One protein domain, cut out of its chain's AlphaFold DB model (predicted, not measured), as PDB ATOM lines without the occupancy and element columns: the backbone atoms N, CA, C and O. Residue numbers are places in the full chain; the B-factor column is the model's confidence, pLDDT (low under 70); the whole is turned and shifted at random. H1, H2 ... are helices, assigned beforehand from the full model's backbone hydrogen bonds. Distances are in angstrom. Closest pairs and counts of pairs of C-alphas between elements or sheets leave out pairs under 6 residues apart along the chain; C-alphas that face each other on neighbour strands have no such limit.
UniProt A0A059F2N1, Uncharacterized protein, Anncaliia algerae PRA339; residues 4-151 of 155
ATOM      1  N   ASN A   4     -61.897  -9.882 -33.700       78.25
ATOM      2  CA  ASN A   4     -61.897  -9.242 -35.010       78.25
ATOM      3  C   ASN A   4     -60.875  -9.831 -36.008       78.25
ATOM      4  O   ASN A   4     -61.205 -10.055 -37.165       78.25
ATOM      5  N   PHE A   5     -59.641 -10.159 -35.600       80.75
ATOM      6  CA  PHE A   5     -58.640 -10.662 -36.562       80.75
ATOM      7  C   PHE A   5     -58.968 -12.067 -37.093       80.75
ATOM      8  O   PHE A   5     -58.814 -12.346 -38.280       80.75
ATOM      9  N   ARG A   6     -59.456 -12.958 -36.219       81.88
ATOM     10  CA  ARG A   6     -59.884 -14.307 -36.630       81.88
ATOM     11  C   ARG A   6     -61.108 -14.241 -37.543       81.88
ATOM     12  O   ARG A   6     -61.177 -15.002 -38.501       81.88
ATOM     13  N   GLU A   7     -62.042 -13.337 -37.251       82.88
ATOM     14  CA  GLU A   7     -63.218 -13.082 -38.088       82.88
ATOM     15  C   GLU A   7     -62.813 -12.582 -39.478       82.88
ATOM     16  O   GLU A   7     -63.216 -13.202 -40.458       82.88
ATOM     17  N   LYS A   8     -61.916 -11.589 -39.568       86.38
ATOM     18  CA  LYS A   8     -61.375 -11.095 -40.849       86.38
ATOM     19  C   LYS A   8     -60.781 -12.210 -41.714       86.38
ATOM     20  O   LYS A   8     -61.093 -12.294 -42.894       86.38
ATOM     21  N   ILE A   9     -59.970 -13.106 -41.136       86.25
ATOM     22  CA  ILE A   9     -59.411 -14.248 -41.887       86.25
ATOM     23  C   ILE A   9     -60.522 -15.146 -42.439       86.25
ATOM     24  O   ILE A   9     -60.469 -15.550 -43.599       86.25
ATOM     25  N   LEU A  10     -61.520 -15.480 -41.616       85.56
ATOM     26  CA  LEU A  10     -62.622 -16.348 -42.033       85.56
ATOM     27  C   LEU A  10     -63.504 -15.688 -43.101       85.56
ATOM     28  O   LEU A  10     -63.950 -16.378 -44.016       85.56
ATOM     29  N   GLU A  11     -63.733 -14.380 -43.012       86.38
ATOM     30  CA  GLU A  11     -64.448 -13.606 -44.030       86.38
ATOM     31  C   GLU A  11     -63.690 -13.609 -45.359       86.38
ATOM     32  O   GLU A  11     -64.255 -14.010 -46.377       86.38
ATOM     33  N   THR A  12     -62.388 -13.307 -45.350       87.25
ATOM     34  CA  THR A  12     -61.561 -13.344 -46.567       87.25
ATOM     35  C   THR A  12     -61.495 -14.746 -47.174       87.25
ATOM     36  O   THR A  12     -61.612 -14.902 -48.390       87.25
ATOM     37  N   LEU A  13     -61.368 -15.795 -46.356       84.56
ATOM     38  CA  LEU A  13     -61.440 -17.179 -46.835       84.56
ATOM     39  C   LEU A  13     -62.794 -17.484 -47.480       84.56
ATOM     40  O   LEU A  13     -62.849 -18.160 -48.508       84.56
ATOM     41  N   LYS A  14     -63.888 -16.995 -46.891       84.81
ATOM     42  CA  LYS A  14     -65.240 -17.234 -47.397       84.81
ATOM     43  C   LYS A  14     -65.421 -16.584 -48.760       84.81
ATOM     44  O   LYS A  14     -65.920 -17.245 -49.662       84.81
ATOM     45  N   GLU A  15     -64.965 -15.347 -48.913       84.06
ATOM     46  CA  GLU A  15     -65.031 -14.595 -50.169       84.06
ATOM     47  C   GLU A  15     -64.215 -15.241 -51.300       84.06
ATOM     48  O   GLU A  15     -64.616 -15.158 -52.460       84.06
ATOM     49  N   ASN A  16     -63.105 -15.917 -50.974       79.88
ATOM     50  CA  ASN A  16     -62.138 -16.392 -51.973       79.88
ATOM     51  C   ASN A  16     -62.131 -17.917 -52.201       79.88
ATOM     52  O   ASN A  16     -61.670 -18.366 -53.248       79.88
ATOM     53  N   HIS A  17     -62.644 -18.726 -51.267       71.75
ATOM     54  CA  HIS A  17     -62.600 -20.194 -51.357       71.75
ATOM     55  C   HIS A  17     -63.973 -20.887 -51.263       71.75
ATOM     56  O   HIS A  17     -64.046 -22.073 -51.579       71.75
ATOM     57  N   ASN A  18     -65.055 -20.180 -50.889       66.06
ATOM     58  CA  ASN A  18     -66.481 -20.590 -50.903       66.06
ATOM     59  C   ASN A  18     -66.879 -21.967 -50.303       66.06
ATOM     60  O   ASN A  18     -68.065 -22.297 -50.287       66.06
ATOM     61  N   SER A  19     -65.953 -22.771 -49.778       79.44
ATOM     62  CA  SER A  19     -66.233 -24.099 -49.222       79.44
ATOM     63  C   SER A  19     -66.422 -24.050 -47.705       79.44
ATOM     64  O   SER A  19     -65.540 -23.614 -46.965       79.44
ATOM     65  N   ALA A  20     -67.574 -24.536 -47.232       78.44
ATOM     66  CA  ALA A  20     -67.892 -24.611 -45.806       78.44
ATOM     67  C   ALA A  20     -66.925 -25.527 -45.037       78.44
ATOM     68  O   ALA A  20     -66.508 -25.180 -43.934       78.44
ATOM     69  N   GLU A  21     -66.511 -26.643 -45.645       75.00
ATOM     70  CA  GLU A  21     -65.532 -27.567 -45.058       75.00
ATOM     71  C   GLU A  21     -64.169 -26.895 -44.878       75.00
ATOM     72  O   GLU A  21     -63.533 -27.040 -43.836       75.00
ATOM     73  N   VAL A  22     -63.750 -26.092 -45.860       72.88
ATOM     74  CA  VAL A  22     -62.492 -25.336 -45.803       72.88
ATOM     75  C   VAL A  22     -62.532 -24.309 -44.667       72.88
ATOM     76  O   VAL A  22     -61.578 -24.186 -43.902       72.88
ATOM     77  N   LEU A  23     -63.653 -23.603 -44.501       77.56
ATOM     78  CA  LEU A  23     -63.827 -22.620 -43.427       77.56
ATOM     79  C   LEU A  23     -63.828 -23.253 -42.035       77.56
ATOM     80  O   LEU A  23     -63.174 -22.745 -41.120       77.56
ATOM     81  N   GLU A  24     -64.558 -24.355 -41.864       81.00
ATOM     82  CA  GLU A  24     -64.619 -25.078 -40.593       81.00
ATOM     83  C   GLU A  24     -63.253 -25.663 -40.223       81.00
ATOM     84  O   GLU A  24     -62.821 -25.562 -39.070       81.00
ATOM     85  N   PHE A  25     -62.528 -26.171 -41.220       75.56
ATOM     86  CA  PHE A  25     -61.163 -26.639 -41.064       75.56
ATOM     87  C   PHE A  25     -60.222 -25.526 -40.570       75.56
ATOM     88  O   PHE A  25     -59.603 -25.677 -39.515       75.56
ATOM     89  N   TYR A  26     -60.145 -24.375 -41.253       75.94
ATOM     90  CA  TYR A  26     -59.246 -23.283 -40.838       75.94
ATOM     91  C   TYR A  26     -59.570 -22.754 -39.443       75.94
ATOM     92  O   TYR A  26     -58.664 -22.476 -38.647       75.94
ATOM     93  N   LYS A  27     -60.864 -22.653 -39.122       80.50
ATOM     94  CA  LYS A  27     -61.324 -22.237 -37.798       80.50
ATOM     95  C   LYS A  27     -60.823 -23.186 -36.708       80.50
ATOM     96  O   LYS A  27     -60.264 -22.725 -35.713       80.50
ATOM     97  N   ASN A  28     -61.011 -24.492 -36.893       76.88
ATOM     98  CA  ASN A  28     -60.782 -25.489 -35.846       76.88
ATOM     99  C   ASN A  28     -59.328 -25.965 -35.755       76.88
ATOM    100  O   ASN A  28     -58.839 -26.189 -34.649       76.88
ATOM    101  N   SER A  29     -58.633 -26.082 -36.886       68.31
ATOM    102  CA  SER A  29     -57.277 -26.637 -36.949       68.31
ATOM    103  C   SER A  29     -56.204 -25.577 -36.707       68.31
ATOM    104  O   SER A  29     -55.253 -25.832 -35.967       68.31
ATOM    105  N   ILE A  30     -56.381 -24.368 -37.253       71.50
ATOM    106  CA  ILE A  30     -55.327 -23.340 -37.277       71.50
ATOM    107  C   ILE A  30     -55.667 -22.166 -36.357       71.50
ATOM    108  O   ILE A  30     -54.940 -21.886 -35.400       71.50
ATOM    109  N   LEU A  31     -56.796 -21.491 -36.592       75.69
ATOM    110  CA  LEU A  31     -57.101 -20.220 -35.925       75.69
ATOM    111  C   LEU A  31     -57.382 -20.364 -34.427       75.69
ATOM    112  O   LEU A  31     -57.020 -19.484 -33.645       75.69
ATOM    113  N   ASN A  32     -58.004 -21.464 -34.008       73.31
ATOM    114  CA  ASN A  32     -58.262 -21.714 -32.591       73.31
ATOM    115  C   ASN A  32     -57.006 -22.120 -31.810       73.31
ATOM    116  O   ASN A  32     -56.929 -21.832 -30.615       73.31
ATOM    117  N   ASN A  33     -56.023 -22.729 -32.479       67.06
ATOM    118  CA  ASN A  33     -54.869 -23.344 -31.827       67.06
ATOM    119  C   ASN A  33     -53.605 -22.477 -31.860       67.06
ATOM    120  O   ASN A  33     -52.728 -22.669 -31.013       67.06
ATOM    121  N   PHE A  34     -53.495 -21.513 -32.784       74.12
ATOM    122  CA  PHE A  34     -52.314 -20.651 -32.819       74.12
ATOM    123  C   PHE A  34     -52.277 -19.719 -31.600       74.12
ATOM    124  O   PHE A  34     -53.276 -19.112 -31.198       74.12
ATOM    125  N   LYS A  35     -51.091 -19.604 -31.001       78.88
ATOM    126  CA  LYS A  35     -50.813 -18.708 -29.874       78.88
ATOM    127  C   LYS A  35     -49.923 -17.572 -30.346       78.88
ATOM    128  O   LYS A  35     -48.949 -17.828 -31.043       78.88
ATOM    129  N   CYS A  36     -50.211 -16.341 -29.933       82.00
ATOM    130  CA  CYS A  36     -49.282 -15.236 -30.148       82.00
ATOM    131  C   CYS A  36     -48.028 -15.491 -29.311       82.00
ATOM    132  O   CYS A  36     -48.118 -15.595 -28.088       82.00
ATOM    133  N   ILE A  37     -46.889 -15.610 -29.984       89.44
ATOM    134  CA  ILE A  37     -45.558 -15.724 -29.379       89.44
ATOM    135  C   ILE A  37     -44.900 -14.339 -29.358       89.44
ATOM    136  O   ILE A  37     -44.228 -13.983 -28.395       89.44
ATOM    137  N   PHE A  38     -45.153 -13.533 -30.391       93.69
ATOM    138  CA  PHE A  38     -44.678 -12.161 -30.513       93.69
ATOM    139  C   PHE A  38     -45.822 -11.155 -30.328       93.69
ATOM    140  O   PHE A  38     -46.955 -11.420 -30.736       93.69
ATOM    141  N   ASP A  39     -45.516 -10.002 -29.725       94.38
ATOM    142  CA  ASP A  39     -46.446  -8.884 -29.525       94.38
ATOM    143  C   ASP A  39     -45.941  -7.646 -30.277       94.38
ATOM    144  O   ASP A  39     -45.137  -6.854 -29.771       94.38
ATOM    145  N   PHE A  40     -46.413  -7.491 -31.514       94.50
ATOM    146  CA  PHE A  40     -46.064  -6.357 -32.361       94.50
ATOM    147  C   PHE A  40     -46.600  -5.035 -31.818       94.50
ATOM    148  O   PHE A  40     -45.938  -4.008 -31.948       94.50
ATOM    149  N   THR A  41     -47.780  -5.044 -31.197       93.19
ATOM    150  CA  THR A  41     -48.388  -3.833 -30.641       93.19
ATOM    151  C   THR A  41     -47.481  -3.251 -29.566       93.19
ATOM    152  O   THR A  41     -47.154  -2.062 -29.613       93.19
ATOM    153  N   LYS A  42     -47.000  -4.097 -28.650       95.06
ATOM    154  CA  LYS A  42     -46.010  -3.697 -27.650       95.06
ATOM    155  C   LYS A  42     -44.684  -3.291 -28.293       95.06
ATOM    156  O   LYS A  42     -44.166  -2.224 -27.976       95.06
ATOM    157  N   TYR A  43     -44.171  -4.084 -29.238       94.81
ATOM    158  CA  TYR A  43     -42.928  -3.763 -29.948       94.81
ATOM    159  C   TYR A  43     -42.977  -2.367 -30.587       94.81
ATOM    160  O   TYR A  43     -42.043  -1.580 -30.440       94.81
ATOM    161  N   TYR A  44     -44.076  -2.028 -31.259       94.25
ATOM    162  CA  TYR A  44     -44.257  -0.716 -31.864       94.25
ATOM    163  C   TYR A  44     -44.304   0.395 -30.812       94.25
ATOM    164  O   TYR A  44     -43.634   1.413 -30.975       94.25
ATOM    165  N   GLN A  45     -45.042   0.202 -29.716       93.00
ATOM    166  CA  GLN A  45     -45.115   1.182 -28.629       93.00
ATOM    167  C   GLN A  45     -43.745   1.467 -28.006       93.00
ATOM    168  O   GLN A  45     -43.412   2.637 -27.799       93.00
ATOM    169  N   ASP A  46     -42.953   0.422 -27.766       95.00
ATOM    170  CA  ASP A  46     -41.615   0.523 -27.179       95.00
ATOM    171  C   ASP A  46     -40.633   1.247 -28.120       95.00
ATOM    172  O   ASP A  46     -39.725   1.945 -27.667       95.00
ATOM    173  N   ASN A  47     -40.843   1.148 -29.437       93.06
ATOM    174  CA  ASN A  47     -39.959   1.718 -30.459       93.06
ATOM    175  C   ASN A  47     -40.518   2.980 -31.139       93.06
ATOM    176  O   ASN A  47     -39.875   3.535 -32.030       93.06
ATOM    177  N   LYS A  48     -41.685   3.486 -30.721       90.88
ATOM    178  CA  LYS A  48     -42.392   4.583 -31.410       90.88
ATOM    179  C   LYS A  48     -41.570   5.868 -31.558       90.88
ATOM    180  O   LYS A  48     -41.777   6.616 -32.502       90.88
ATOM    181  N   ASN A  49     -40.639   6.120 -30.634       92.81
ATOM    182  CA  ASN A  49     -39.800   7.324 -30.638       92.81
ATOM    183  C   ASN A  49     -38.691   7.278 -31.700       92.81
ATOM    184  O   ASN A  49     -38.130   8.316 -32.033       92.81
ATOM    185  N   ILE A  50     -38.359   6.084 -32.199       91.62
ATOM    186  CA  ILE A  50     -37.329   5.862 -33.223       91.62
ATOM    187  C   ILE A  50     -37.908   5.288 -34.524       91.62
ATOM    188  O   ILE A  50     -37.173   5.074 -35.485       91.62
ATOM    189  N   ALA A  51     -39.217   5.030 -34.569       92.31
ATOM    190  CA  ALA A  51     -39.906   4.572 -35.766       92.31
ATOM    191  C   ALA A  51     -39.896   5.665 -36.844       92.31
ATOM    192  O   ALA A  51     -40.237   6.819 -36.581       92.31
ATOM    193  N   LYS A  52     -39.533   5.294 -38.076       91.88
ATOM    194  CA  LYS A  52     -39.496   6.220 -39.223       91.88
ATOM    195  C   LYS A  52     -40.840   6.302 -39.958       91.88
ATOM    196  O   LYS A  52     -41.020   7.189 -40.788       91.88
ATOM    197  N   ARG A  53     -41.788   5.397 -39.676       90.00
ATOM    198  CA  ARG A  53     -43.141   5.417 -40.259       90.00
ATOM    199  C   ARG A  53     -44.202   4.857 -39.313       90.00
ATOM    200  O   ARG A  53     -43.908   3.999 -38.485       90.00
ATOM    201  N   TYR A  54     -45.442   5.313 -39.492       87.88
ATOM    202  CA  TYR A  54     -46.619   4.727 -38.848       87.88
ATOM    203  C   TYR A  54     -47.117   3.513 -39.663       87.88
ATOM    204  O   TYR A  54     -47.082   3.573 -40.900       87.88
ATOM    205  N   PRO A  55     -47.574   2.421 -39.024       87.31
ATOM    206  CA  PRO A  55     -48.153   1.281 -39.733       87.31
ATOM    207  C   PRO A  55     -49.458   1.650 -40.445       87.31
ATOM    208  O   PRO A  55     -50.327   2.291 -39.857       87.31
ATOM    209  N   LYS A  56     -49.602   1.263 -41.715       91.25
ATOM    210  CA  LYS A  56     -50.825   1.542 -42.486       91.25
ATOM    211  C   LYS A  56     -51.910   0.515 -42.195       91.25
ATOM    212  O   LYS A  56     -53.069   0.874 -42.011       91.25
ATOM    213  N   THR A  57     -51.507  -0.747 -42.117       93.62
ATOM    214  CA  THR A  57     -52.345  -1.822 -41.597       93.62
ATOM    215  C   THR A  57     -52.537  -1.640 -40.088       93.62
ATOM    216  O   THR A  57     -51.601  -1.256 -39.380       93.62
ATOM    217  N   ASP A  58     -53.736  -1.923 -39.573       92.06
ATOM    218  CA  ASP A  58     -53.989  -1.847 -38.135       92.06
ATOM    219  C   ASP A  58     -53.083  -2.808 -37.336       92.06
ATOM    220  O   ASP A  58     -52.718  -3.893 -37.796       92.06
ATOM    221  N   LEU A  59     -52.693  -2.384 -36.128       91.25
ATOM    222  CA  LEU A  59     -51.690  -3.084 -35.315       91.25
ATOM    223  C   LEU A  59     -52.113  -4.504 -34.933       91.25
ATOM    224  O   LEU A  59     -51.263  -5.392 -34.886       91.25
ATOM    225  N   ASP A  60     -53.404  -4.730 -34.687       88.88
ATOM    226  CA  ASP A  60     -53.934  -6.051 -34.348       88.88
ATOM    227  C   ASP A  60     -53.789  -7.014 -35.534       88.88
ATOM    228  O   ASP A  60     -53.319  -8.143 -35.362       88.88
ATOM    229  N   THR A  61     -54.126  -6.550 -36.741       91.38
ATOM    230  CA  THR A  61     -53.947  -7.304 -37.987       91.38
ATOM    231  C   THR A  61     -52.472  -7.594 -38.257       91.38
ATOM    232  O   THR A  61     -52.129  -8.734 -38.572       91.38
ATOM    233  N   LEU A  62     -51.570  -6.622 -38.067       93.81
ATOM    234  CA  LEU A  62     -50.126  -6.859 -38.201       93.81
ATOM    235  C   LEU A  62     -49.615  -7.867 -37.174       93.81
ATOM    236  O   LEU A  62     -48.875  -8.783 -37.528       93.81
ATOM    237  N   ASN A  63     -50.041  -7.745 -35.918       92.88
ATOM    238  CA  ASN A  63     -49.646  -8.666 -34.861       92.88
ATOM    239  C   ASN A  63     -50.080 -10.102 -35.181       92.88
ATOM    240  O   ASN A  63     -49.281 -11.039 -35.089       92.88
ATOM    241  N   GLY A  64     -51.334 -10.278 -35.596       90.12
ATOM    242  CA  GLY A  64     -51.857 -11.568 -36.024       90.12
ATOM    243  C   GLY A  64     -51.116 -12.129 -37.241       90.12
ATOM    244  O   GLY A  64     -50.726 -13.296 -37.232       90.12
ATOM    245  N   SER A  65     -50.848 -11.286 -38.237       92.31
ATOM    246  CA  SER A  65     -50.177 -11.677 -39.482       92.31
ATOM    247  C   SER A  65     -48.726 -12.096 -39.264       92.31
ATOM    248  O   SER A  65     -48.306 -13.117 -39.797       92.31
ATOM    249  N   ILE A  66     -47.967 -11.371 -38.433       94.31
ATOM    250  CA  ILE A  66     -46.580 -11.730 -38.091       94.31
ATOM    251  C   ILE A  66     -46.532 -13.098 -37.403       94.31
ATOM    252  O   ILE A  66     -45.707 -13.944 -37.746       94.31
ATOM    253  N   ASN A  67     -47.428 -13.328 -36.439       92.12
ATOM    254  CA  ASN A  67     -47.478 -14.605 -35.737       92.12
ATOM    255  C   ASN A  67     -47.874 -15.740 -36.690       92.12
ATOM    256  O   ASN A  67     -47.199 -16.764 -36.710       92.12
ATOM    257  N   LEU A  68     -48.921 -15.571 -37.501       90.69
ATOM    258  CA  LEU A  68     -49.351 -16.609 -38.444       90.69
ATOM    259  C   LEU A  68     -48.310 -16.898 -39.529       90.69
ATOM    260  O   LEU A  68     -48.114 -18.065 -39.861       90.69
ATOM    261  N   LEU A  69     -47.592 -15.881 -40.017       92.75
ATOM    262  CA  LEU A  69     -46.457 -16.078 -40.917       92.75
ATOM    263  C   LEU A  69     -45.421 -17.015 -40.286       92.75
ATOM    264  O   LEU A  69     -45.010 -17.983 -40.920       92.75
ATOM    265  N   PHE A  70     -45.036 -16.765 -39.030       93.25
ATOM    266  CA  PHE A  70     -44.095 -17.632 -38.322       93.25
ATOM    267  C   PHE A  70     -44.594 -19.081 -38.236       93.25
ATOM    268  O   PHE A  70     -43.840 -19.999 -38.554       93.25
ATOM    269  N   TYR A  71     -45.861 -19.303 -37.864       89.31
ATOM    270  CA  TYR A  71     -46.426 -20.658 -37.806       89.31
ATOM    271  C   TYR A  71     -46.414 -21.356 -39.170       89.31
ATOM    272  O   TYR A  71     -46.002 -22.512 -39.243       89.31
ATOM    273  N   ASN A  72     -46.806 -20.667 -40.246       88.19
ATOM    274  CA  ASN A  72     -46.818 -21.239 -41.599       88.19
ATOM    275  C   ASN A  72     -45.417 -21.609 -42.082       88.19
ATOM    276  O   ASN A  72     -45.197 -22.688 -42.634       88.19
ATOM    277  N   MET A  73     -44.443 -20.729 -41.856       90.62
ATOM    278  CA  MET A  73     -43.063 -20.987 -42.252       90.62
ATOM    279  C   MET A  73     -42.434 -22.091 -41.399       90.62
ATOM    280  O   MET A  73     -41.711 -22.935 -41.924       90.62
ATOM    281  N   LYS A  74     -42.765 -22.160 -40.103       90.94
ATOM    282  CA  LYS A  74     -42.330 -23.252 -39.229       90.94
ATOM    283  C   LYS A  74     -42.900 -24.587 -39.705       90.94
ATOM    284  O   LYS A  74     -42.146 -25.549 -39.806       90.94
ATOM    285  N   LEU A  75     -44.192 -24.627 -40.036       87.56
ATOM    286  CA  LEU A  75     -44.844 -25.805 -40.606       87.56
ATOM    287  C   LEU A  75     -44.155 -26.227 -41.910       87.56
ATOM    288  O   LEU A  75     -43.846 -27.396 -42.103       87.56
ATOM    289  N   SER A  76     -43.840 -25.262 -42.775       87.38
ATOM    290  CA  SER A  76     -43.130 -25.508 -44.036       87.38
ATOM    291  C   SER A  76     -41.744 -26.124 -43.799       87.38
ATOM    292  O   SER A  76     -41.390 -27.100 -44.461       87.38
ATOM    293  N   ASN A  77     -41.000 -25.635 -42.801       90.00
ATOM    294  CA  ASN A  77     -39.740 -26.250 -42.380       90.00
ATOM    295  C   ASN A  77     -39.964 -27.668 -41.830       90.00
ATOM    296  O   ASN A  77     -39.255 -28.592 -42.209       90.00
ATOM    297  N   GLU A  78     -40.962 -27.894 -40.977       91.00
ATOM    298  CA  GLU A  78     -41.262 -29.235 -40.450       91.00
ATOM    299  C   GLU A  78     -41.589 -30.247 -41.560       91.00
ATOM    300  O   GLU A  78     -41.160 -31.399 -41.482       91.00
ATOM    301  N   ILE A  79     -42.289 -29.822 -42.616       88.06
ATOM    302  CA  ILE A  79     -42.560 -30.644 -43.806       88.06
ATOM    303  C   ILE A  79     -41.262 -30.972 -44.551       88.06
ATOM    304  O   ILE A  79     -41.066 -32.128 -44.926       88.06
ATOM    305  N   ALA A  80     -40.394 -29.978 -44.763       87.88
ATOM    306  CA  ALA A  80     -39.132 -30.134 -45.490       87.88
ATOM    307  C   ALA A  80     -38.130 -31.054 -44.770       87.88
ATOM    308  O   ALA A  80     -37.349 -31.742 -45.419       87.88
ATOM    309  N   PHE A  81     -38.181 -31.091 -43.437       91.25
ATOM    310  CA  PHE A  81     -37.380 -31.992 -42.601       91.25
ATOM    311  C   PHE A  81     -38.108 -33.303 -42.252       91.25
ATOM    312  O   PHE A  81     -37.685 -34.017 -41.344       91.25
ATOM    313  N   ASP A  82     -39.196 -33.629 -42.957       89.81
ATOM    314  CA  ASP A  82     -39.954 -34.878 -42.812       89.81
ATOM    315  C   ASP A  82     -40.492 -35.147 -41.392       89.81
ATOM    316  O   ASP A  82     -40.773 -36.285 -41.012       89.81
ATOM    317  N   LEU A  83     -40.699 -34.087 -40.607       89.75
ATOM    318  CA  LEU A  83     -41.196 -34.172 -39.231       89.75
ATOM    319  C   LEU A  83     -42.722 -34.345 -39.164       89.75
ATOM    320  O   LEU A  83     -43.259 -34.729 -38.123       89.75
ATOM    321  N   ILE A  84     -43.428 -34.100 -40.274       83.69
ATOM    322  CA  ILE A  84     -44.886 -34.221 -40.388       83.69
ATOM    323  C   ILE A  84     -45.261 -35.451 -41.212       83.69
ATOM    324  O   ILE A  84     -44.809 -35.637 -42.341       83.69
ATOM    325  N   LYS A  85     -46.144 -36.278 -40.637       80.31
ATOM    326  CA  LYS A  85     -46.587 -37.546 -41.235       80.31
ATOM    327  C   LYS A  85     -47.514 -37.368 -42.442       80.31
ATOM    328  O   LYS A  85     -47.458 -38.188 -43.349       80.31
ATOM    329  N   ASP A  86     -48.345 -36.326 -42.455       79.94
ATOM    330  CA  ASP A  86     -49.242 -35.993 -43.570       79.94
ATOM    331  C   ASP A  86     -48.867 -34.630 -44.156       79.94
ATOM    332  O   ASP A  86     -49.219 -33.576 -43.627       79.94
ATOM    333  N   LYS A  87     -48.088 -34.659 -45.238       78.69
ATOM    334  CA  LYS A  87     -47.545 -33.445 -45.857       78.69
ATOM    335  C   LYS A  87     -48.552 -32.763 -46.784       78.69
ATOM    336  O   LYS A  87     -48.461 -31.558 -46.986       78.69
ATOM    337  N   SER A  88     -49.503 -33.510 -47.348       78.31
ATOM    338  CA  SER A  88     -50.446 -33.013 -48.360       78.31
ATOM    339  C   SER A  88     -51.304 -31.869 -47.835       78.31
ATOM    340  O   SER A  88     -51.358 -30.803 -48.449       78.31
ATOM    341  N   TYR A  89     -51.943 -32.081 -46.687       74.44
ATOM    342  CA  TYR A  89     -52.820 -31.081 -46.085       74.44
ATOM    343  C   TYR A  89     -52.017 -29.908 -45.518       74.44
ATOM    344  O   TYR A  89     -52.310 -28.756 -45.831       74.44
ATOM    345  N   ALA A  90     -50.906 -30.196 -44.836       75.38
ATOM    346  CA  ALA A  90     -50.048 -29.175 -44.242       75.38
ATOM    347  C   ALA A  90     -49.475 -28.170 -45.271       75.38
ATOM    348  O   ALA A  90     -49.378 -26.976 -44.983       75.38
ATOM    349  N   VAL A  91     -49.135 -28.617 -46.491       77.38
ATOM    350  CA  VAL A  91     -48.688 -27.709 -47.570       77.38
ATOM    351  C   VAL A  91     -49.821 -26.792 -48.029       77.38
ATOM    352  O   VAL A  91     -49.621 -25.580 -48.130       77.38
ATOM    353  N   ILE A  92     -51.002 -27.353 -48.309       75.25
ATOM    354  CA  ILE A  92     -52.163 -26.581 -48.778       75.25
ATOM    355  C   ILE A  92     -52.524 -25.508 -47.743       75.25
ATOM    356  O   ILE A  92     -52.723 -24.347 -48.096       75.25
ATOM    357  N   GLU A  93     -52.512 -25.879 -46.466       76.06
ATOM    358  CA  GLU A  93     -52.793 -24.995 -45.336       76.06
ATOM    359  C   GLU A  93     -51.840 -23.801 -45.250       76.06
ATOM    360  O   GLU A  93     -52.288 -22.653 -45.166       76.06
ATOM    361  N   SER A  94     -50.531 -24.062 -45.317       77.69
ATOM    362  CA  SER A  94     -49.501 -23.020 -45.280       77.69
ATOM    363  C   SER A  94     -49.666 -22.020 -46.433       77.69
ATOM    364  O   SER A  94     -49.632 -20.801 -46.223       77.69
ATOM    365  N   LEU A  95     -49.920 -22.517 -47.650       78.56
ATOM    366  CA  LEU A  95     -50.079 -21.691 -48.853       78.56
ATOM    367  C   LEU A  95     -51.346 -20.830 -48.823       78.56
ATOM    368  O   LEU A  95     -51.290 -19.631 -49.118       78.56
ATOM    369  N   THR A  96     -52.488 -21.416 -48.461       80.25
ATOM    370  CA  THR A  96     -53.748 -20.671 -48.368       80.25
ATOM    371  C   THR A  96     -53.665 -19.602 -47.287       80.25
ATOM    372  O   THR A  96     -54.032 -18.456 -47.546       80.25
ATOM    373  N   LEU A  97     -53.144 -19.930 -46.098       78.88
ATOM    374  CA  LEU A  97     -53.083 -18.953 -45.016       78.88
ATOM    375  C   LEU A  97     -52.146 -17.796 -45.370       78.88
ATOM    376  O   LEU A  97     -52.513 -16.643 -45.173       78.88
ATOM    377  N   THR A  98     -50.987 -18.083 -45.962       82.50
ATOM    378  CA  THR A  98     -50.050 -17.046 -46.428       82.50
ATOM    379  C   THR A  98     -50.691 -16.129 -47.475       82.50
ATOM    380  O   THR A  98     -50.534 -14.912 -47.404       82.50
ATOM    381  N   SER A  99     -51.485 -16.686 -48.393       84.12
ATOM    382  CA  SER A  99     -52.217 -15.905 -49.400       84.12
ATOM    383  C   SER A  99     -53.276 -14.993 -48.770       84.12
ATOM    384  O   SER A  99     -53.373 -13.823 -49.129       84.12
ATOM    385  N   VAL A 100     -54.032 -15.495 -47.788       87.12
ATOM    386  CA  VAL A 100     -55.040 -14.700 -47.065       87.12
ATOM    387  C   VAL A 100     -54.400 -13.568 -46.271       87.12
ATOM    388  O   VAL A 100     -54.940 -12.465 -46.268       87.12
ATOM    389  N   LEU A 101     -53.244 -13.803 -45.639       89.38
ATOM    390  CA  LEU A 101     -52.520 -12.741 -44.940       89.38
ATOM    391  C   LEU A 101     -52.241 -11.562 -45.878       89.38
ATOM    392  O   LEU A 101     -52.531 -10.432 -45.512       89.38
ATOM    393  N   PHE A 102     -51.779 -11.809 -47.105       90.38
ATOM    394  CA  PHE A 102     -51.510 -10.730 -48.063       90.38
ATOM    395  C   PHE A 102     -52.741  -9.936 -48.495       90.38
ATOM    396  O   PHE A 102     -52.610  -8.758 -48.820       90.38
ATOM    397  N   LEU A 103     -53.923 -10.550 -48.476       90.69
ATOM    398  CA  LEU A 103     -55.178  -9.862 -48.788       90.69
ATOM    399  C   LEU A 103     -55.645  -8.943 -47.650       90.69
ATOM    400  O   LEU A 103     -56.399  -8.004 -47.895       90.69
ATOM    401  N   LEU A 104     -55.211  -9.203 -46.413       91.00
ATOM    402  CA  LEU A 104     -55.591  -8.425 -45.229       91.00
ATOM    403  C   LEU A 104     -54.672  -7.225 -44.956       91.00
ATOM    404  O   LEU A 104     -55.009  -6.370 -44.134       91.00
ATOM    405  N   LEU A 105     -53.503  -7.182 -45.589       93.56
ATOM    406  CA  LEU A 105     -52.474  -6.171 -45.365       93.56
ATOM    407  C   LEU A 105     -52.562  -5.046 -46.409       93.56
ATOM    408  O   LEU A 105     -52.921  -5.273 -47.563       93.56
ATOM    409  N   ASP A 106     -52.162  -3.832 -46.018       95.19
ATOM    410  CA  ASP A 106     -51.875  -2.756 -46.977       95.19
ATOM    411  C   ASP A 106     -50.781  -3.195 -47.959       95.19
ATOM    412  O   ASP A 106     -49.841  -3.896 -47.575       95.19
ATOM    413  N   GLU A 107     -50.859  -2.731 -49.208       94.00
ATOM    414  CA  GLU A 107     -49.930  -3.104 -50.283       94.00
ATOM    415  C   GLU A 107     -48.456  -2.952 -49.872       94.00
ATOM    416  O   GLU A 107     -47.650  -3.856 -50.100       94.00
ATOM    417  N   ASN A 108     -48.096  -1.860 -49.191       92.25
ATOM    418  CA  ASN A 108     -46.710  -1.635 -48.778       92.25
ATOM    419  C   ASN A 108     -46.256  -2.620 -47.694       92.25
ATOM    420  O   ASN A 108     -45.105  -3.061 -47.697       92.25
ATOM    421  N   ASP A 109     -47.138  -2.940 -46.748       94.75
ATOM    422  CA  ASP A 109     -46.826  -3.894 -45.687       94.75
ATOM    423  C   ASP A 109     -46.758  -5.320 -46.277       94.75
ATOM    424  O   ASP A 109     -45.825  -6.061 -45.963       94.75
ATOM    425  N   SER A 110     -47.637  -5.662 -47.228       95.06
ATOM    426  CA  SER A 110     -47.580  -6.902 -48.020       95.06
ATOM    427  C   SER A 110     -46.260  -7.073 -48.770       95.06
ATOM    428  O   SER A 110     -45.673  -8.157 -48.747       95.06
ATOM    429  N   VAL A 111     -45.739  -6.013 -49.398       94.75
ATOM    430  CA  VAL A 111     -44.422  -6.042 -50.062       94.75
ATOM    431  C   VAL A 111     -43.306  -6.383 -49.068       94.75
ATOM    432  O   VAL A 111     -42.427  -7.184 -49.381       94.75
ATOM    433  N   ILE A 112     -43.355  -5.842 -47.849       95.31
ATOM    434  CA  ILE A 112     -42.359  -6.136 -46.807       95.31
ATOM    435  C   ILE A 112     -42.467  -7.584 -46.317       95.31
ATOM    436  O   ILE A 112     -41.446  -8.238 -46.111       95.31
ATOM    437  N   PHE A 113     -43.680  -8.111 -46.153       95.50
ATOM    438  CA  PHE A 113     -43.865  -9.529 -45.836       95.50
ATOM    439  C   PHE A 113     -43.309 -10.429 -46.952       95.50
ATOM    440  O   PHE A 113     -42.608 -11.394 -46.654       95.50
ATOM    441  N   ASN A 114     -43.550 -10.094 -48.223       93.62
ATOM    442  CA  ASN A 114     -42.985 -10.824 -49.364       93.62
ATOM    443  C   ASN A 114     -41.452 -10.813 -49.365       93.62
ATOM    444  O   ASN A 114     -40.828 -11.849 -49.587       93.62
ATOM    445  N   GLU A 115     -40.839  -9.671 -49.057       95.00
ATOM    446  CA  GLU A 115     -39.384  -9.562 -48.913       95.00
ATOM    447  C   GLU A 115     -38.849 -10.498 -47.814       95.00
ATOM    448  O   GLU A 115     -37.805 -11.134 -47.974       95.00
ATOM    449  N   ILE A 116     -39.579 -10.647 -46.708       95.31
ATOM    450  CA  ILE A 116     -39.214 -11.576 -45.631       95.31
ATOM    451  C   ILE A 116     -39.342 -13.032 -46.077       95.31
ATOM    452  O   ILE A 116     -38.420 -13.814 -45.837       95.31
ATOM    453  N   ILE A 117     -40.422 -13.394 -46.776       93.69
ATOM    454  CA  ILE A 117     -40.579 -14.735 -47.361       93.69
ATOM    455  C   ILE A 117     -39.427 -15.037 -48.321       93.69
ATOM    456  O   ILE A 117     -38.848 -16.124 -48.258       93.69
ATOM    457  N   PHE A 118     -39.056 -14.082 -49.176       93.00
ATOM    458  CA  PHE A 118     -37.941 -14.240 -50.103       93.00
ATOM    459  C   PHE A 118     -36.619 -14.485 -49.368       93.00
ATOM    460  O   PHE A 118     -35.871 -15.392 -49.731       93.00
ATOM    461  N   ARG A 119     -36.341 -13.727 -48.301       92.00
ATOM    462  CA  ARG A 119     -35.122 -13.901 -47.493       92.00
ATOM    463  C   ARG A 119     -35.064 -15.255 -46.796       92.00
ATOM    464  O   ARG A 119     -33.999 -15.864 -46.791       92.00
ATOM    465  N   ILE A 120     -36.184 -15.721 -46.243       91.50
ATOM    466  CA  ILE A 120     -36.261 -17.029 -45.578       91.50
ATOM    467  C   ILE A 120     -35.992 -18.162 -46.576       91.50
ATOM    468  O   ILE A 120     -35.230 -19.074 -46.273       91.50
ATOM    469  N   ASN A 121     -36.582 -18.082 -47.773       88.06
ATOM    470  CA  ASN A 121     -36.505 -19.137 -48.789       88.06
ATOM    471  C   ASN A 121     -35.300 -19.020 -49.731       88.06
ATOM    472  O   ASN A 121     -35.186 -19.788 -50.688       88.06
ATOM    473  N   LYS A 122     -34.408 -18.050 -49.512       89.19
ATOM    474  CA  LYS A 122     -33.224 -17.895 -50.353       89.19
ATOM    475  C   LYS A 122     -32.357 -19.161 -50.241       89.19
ATOM    476  O   LYS A 122     -32.080 -19.584 -49.116       89.19
ATOM    477  N   PRO A 123     -31.890 -19.740 -51.368       86.88
ATOM    478  CA  PRO A 123     -30.952 -20.855 -51.338       86.88
ATOM    479  C   PRO A 123     -29.738 -20.525 -50.470       86.88
ATOM    480  O   PRO A 123     -29.214 -19.408 -50.526       86.88
ATOM    481  N   LYS A 124     -29.320 -21.497 -49.664       84.94
ATOM    482  CA  LYS A 124     -28.204 -21.365 -48.729       84.94
ATOM    483  C   LYS A 124     -27.001 -22.128 -49.258       84.94
ATOM    484  O   LYS A 124     -27.163 -23.161 -49.903       84.94
ATOM    485  N   ASP A 125     -25.816 -21.611 -48.959       87.56
ATOM    486  CA  ASP A 125     -24.552 -22.239 -49.356       87.56
ATOM    487  C   ASP A 125     -24.292 -23.542 -48.577       87.56
ATOM    488  O   ASP A 125     -23.622 -24.443 -49.075       87.56
ATOM    489  N   GLU A 126     -24.856 -23.653 -47.372       90.81
ATOM    490  CA  GLU A 126     -24.771 -24.830 -46.509       90.81
ATOM    491  C   GLU A 126     -26.172 -25.324 -46.133       90.81
ATOM    492  O   GLU A 126     -27.068 -24.526 -45.835       90.81
ATOM    493  N   GLU A 127     -26.350 -26.648 -46.090       88.12
ATOM    494  CA  GLU A 127     -27.542 -27.255 -45.500       88.12
ATOM    495  C   GLU A 127     -27.551 -27.019 -43.986       88.12
ATOM    496  O   GLU A 127     -26.607 -27.354 -43.264       88.12
ATOM    497  N   LEU A 128     -28.639 -26.440 -43.489       90.56
ATOM    498  CA  LEU A 128     -28.825 -26.195 -42.068       90.56
ATOM    499  C   LEU A 128     -29.613 -27.329 -41.417       90.56
ATOM    500  O   LEU A 128     -30.428 -28.001 -42.041       90.56
ATOM    501  N   SER A 129     -29.404 -27.518 -40.116       94.56
ATOM    502  CA  SER A 129     -30.291 -28.361 -39.320       94.56
ATOM    503  C   SER A 129     -31.635 -27.664 -39.097       94.56
ATOM    504  O   SER A 129     -31.701 -26.436 -39.042       94.56
ATOM    505  N   TYR A 130     -32.689 -28.448 -38.853       94.19
ATOM    506  CA  TYR A 130     -34.016 -27.924 -38.511       94.19
ATOM    507  C   TYR A 130     -33.977 -26.884 -37.374       94.19
ATOM    508  O   TYR A 130     -34.632 -25.850 -37.455       94.19
ATOM    509  N   GLY A 131     -33.170 -27.120 -36.330       95.88
ATOM    510  CA  GLY A 131     -33.024 -26.173 -35.219       95.88
ATOM    511  C   GLY A 131     -32.476 -24.812 -35.660       95.88
ATOM    512  O   GLY A 131     -33.042 -23.783 -35.306       95.88
ATOM    513  N   LYS A 132     -31.432 -24.800 -36.501       95.44
ATOM    514  CA  LYS A 132     -30.863 -23.556 -37.048       95.44
ATOM    515  C   LYS A 132     -31.816 -22.857 -38.021       95.44
ATOM    516  O   LYS A 132     -31.877 -21.631 -38.045       95.44
ATOM    517  N   GLU A 133     -32.562 -23.621 -38.817       94.69
ATOM    518  CA  GLU A 133     -33.620 -23.084 -39.682       94.69
ATOM    519  C   GLU A 133     -34.711 -22.381 -38.873       94.69
ATOM    520  O   GLU A 133     -35.161 -21.293 -39.238       94.69
ATOM    521  N   LEU A 134     -35.106 -22.971 -37.743       95.19
ATOM    522  CA  LEU A 134     -36.098 -22.383 -36.853       95.19
ATOM    523  C   LEU A 134     -35.586 -21.095 -36.187       95.19
ATOM    524  O   LEU A 134     -36.312 -20.104 -36.171       95.19
ATOM    525  N   GLU A 135     -34.338 -21.066 -35.711       95.75
ATOM    526  CA  GLU A 135     -33.714 -19.856 -35.147       95.75
ATOM    527  C   GLU A 135     -33.657 -18.702 -36.165       95.75
ATOM    528  O   GLU A 135     -33.987 -17.556 -35.846       95.75
ATOM    529  N   LEU A 136     -33.276 -18.995 -37.414       94.94
ATOM    530  CA  LEU A 136     -33.274 -18.001 -38.492       94.94
ATOM    531  C   LEU A 136     -34.683 -17.495 -38.791       94.94
ATOM    532  O   LEU A 136     -34.884 -16.291 -38.960       94.94
ATOM    533  N   LEU A 137     -35.657 -18.399 -38.844       95.81
ATOM    534  CA  LEU A 137     -37.047 -18.041 -39.067       95.81
ATOM    535  C   LEU A 137     -37.576 -17.111 -37.963       95.81
ATOM    536  O   LEU A 137     -38.178 -16.081 -38.271       95.81
ATOM    537  N   GLU A 138     -37.316 -17.427 -36.693       96.19
ATOM    538  CA  GLU A 138     -37.681 -16.565 -35.561       96.19
ATOM    539  C   GLU A 138     -37.048 -15.175 -35.688       96.19
ATOM    540  O   GLU A 138     -37.731 -14.162 -35.514       96.19
ATOM    541  N   TYR A 139     -35.768 -15.101 -36.065       95.94
ATOM    542  CA  TYR A 139     -35.099 -13.825 -36.314       95.94
ATOM    543  C   TYR A 139     -35.790 -13.018 -37.425       95.94
ATOM    544  O   TYR A 139     -36.057 -11.821 -37.260       95.94
ATOM    545  N   TYR A 140     -36.103 -13.654 -38.554       96.31
ATOM    546  CA  TYR A 140     -36.770 -12.980 -39.663       96.31
ATOM    547  C   TYR A 140     -38.165 -12.485 -39.273       96.31
ATOM    548  O   TYR A 140     -38.472 -11.314 -39.500       96.31
ATOM    549  N   CYS A 141     -38.980 -13.326 -38.637       95.69
ATOM    550  CA  CYS A 141     -40.363 -12.998 -38.296       95.69
ATOM    551  C   CYS A 141     -40.498 -12.035 -37.111       95.69
ATOM    552  O   CYS A 141     -41.391 -11.192 -37.131       95.69
ATOM    553  N   PHE A 142     -39.650 -12.136 -36.085       95.56
ATOM    554  CA  PHE A 142     -39.844 -11.409 -34.820       95.56
ATOM    555  C   PHE A 142     -38.819 -10.306 -34.564       95.56
ATOM    556  O   PHE A 142     -38.949  -9.559 -33.595       95.56
ATOM    557  N   ASN A 143     -37.820 -10.154 -35.435       93.88
ATOM    558  CA  ASN A 143     -36.843  -9.074 -35.332       93.88
ATOM    559  C   ASN A 143     -36.738  -8.272 -36.634       93.88
ATOM    560  O   ASN A 143     -36.930  -7.056 -36.619       93.88
ATOM    561  N   LEU A 144     -36.457  -8.917 -37.772       96.00
ATOM    562  CA  LEU A 144     -36.316  -8.198 -39.041       96.00
ATOM    563  C   LEU A 144     -37.649  -7.644 -39.547       96.00
ATOM    564  O   LEU A 144     -37.740  -6.437 -39.752       96.00
ATOM    565  N   LEU A 145     -38.674  -8.486 -39.689       96.44
ATOM    566  CA  LEU A 145     -39.985  -8.076 -40.188       96.44
ATOM    567  C   LEU A 145     -40.581  -6.906 -39.378       96.44
ATOM    568  O   LEU A 145     -40.895  -5.884 -39.992       96.44
ATOM    569  N   PRO A 146     -40.666  -6.951 -38.030       95.56
ATOM    570  CA  PRO A 146     -41.191  -5.838 -37.245       95.56
ATOM    571  C   PRO A 146     -40.407  -4.546 -37.461       95.56
ATOM    572  O   PRO A 146     -41.009  -3.491 -37.643       95.56
ATOM    573  N   ALA A 147     -39.075  -4.624 -37.506       94.50
ATOM    574  CA  ALA A 147     -38.229  -3.459 -37.721       94.50
ATOM    575  C   ALA A 147     -38.408  -2.845 -39.119       94.50
ATOM    576  O   ALA A 147     -38.418  -1.620 -39.256       94.50
ATOM    577  N   MET A 148     -38.597  -3.669 -40.155       94.75
ATOM    578  CA  MET A 148     -38.932  -3.201 -41.506       94.75
ATOM    579  C   MET A 148     -40.323  -2.552 -41.550       94.75
ATOM    580  O   MET A 148     -40.516  -1.515 -42.191       94.75
ATOM    581  N   LEU A 149     -41.290  -3.116 -40.820       94.81
ATOM    582  CA  LEU A 149     -42.659  -2.602 -40.753       94.81
ATOM    583  C   LEU A 149     -42.762  -1.219 -40.093       94.81
ATOM    584  O   LEU A 149     -43.665  -0.455 -40.415       94.81
ATOM    585  N   ILE A 150     -41.834  -0.862 -39.207       93.56
ATOM    586  CA  ILE A 150     -41.849   0.441 -38.513       93.56
ATOM    587  C   ILE A 150     -40.698   1.360 -38.958       93.56
ATOM    588  O   ILE A 150     -40.588   2.507 -38.519       93.56
ATOM    589  N   GLY A 151     -39.844   0.867 -39.859       90.00
ATOM    590  CA  GLY A 151     -38.717   1.601 -40.426       90.00
ATOM    591  C   GLY A 151     -37.577   1.863 -39.440       90.00
ATOM    592  O   GLY A 151     -36.930   2.899 -39.543       90.00
TER     593      GLY A 151
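What this domain is: This is residues 4 to 151 of the 155 residues of an uncharacterized protein of Anncaliia algerae PRA339 (UniProt A0A059F2N1). Four helices, H4 to H7, form an up-and-down bundle, each running against the one before it, with a helical hairpin, H1 and H2, packed through H1 on H5 and the beginning of H4. Short H3 packs where H4 begins and H7 ends, and residues 122 to 127 stick out. The printed part has 148 residues with seven named helices, H1 to H7 in order, and no named strand; the class is all helix. It is compact, with a radius of gyration of the C-alphas of 15.5 A and spans of 46 by 41 by 23 A.

Where its parts are: H1, residues 4 to 17, begins at C-alpha 4 (-61.897, -9.242, -35.010). H2 is residues 20 to 31 and H3 residues 40 to 47. H4, residues 59 to 80, is 31.5 A long; H5, residues 87 to 104, 26.3 A. H6 is residues 107 to 120. H7, residues 130 to 150, is 29.4 A long and ends at C-alpha 150 (-41.849, 0.441, -38.513).

How they stand to each other: H4 is the hub. It touches H5, a hairpin at a shallow tilt of 23 degrees; their closest C-alphas, Asn 72 and Ser 94, are 4.9 A apart. It touches H7 at 22 degrees, opposite ways, closest at C-alphas 70 and 141, 5.9 A. H6 and H7 form a hairpin, with C-alphas 116 and 145 closest at 6.5 A. H3 touches H4 at C-alphas 40 and 63, 4.9 A. H1 touches H5 at C-alphas 12 and 100, 6.7 A. H2 touches H1 at C-alphas 23 and 10, 6.5 A. H5 and H7 are apart. Every O i to N i+4 pair is within hydrogen-bond range in H1, H3, H4, H5 and H6; H2 has 7 of 8, H7 14 of 17.

The domain as a whole: The C-alphas of Asn 49 and Lys 85, the two farthest apart, are 46.6 A from each other. The printed part has no cut, and the link from H3 to H4 is long. Residues 18, 29 and 33 have pLDDT under 70.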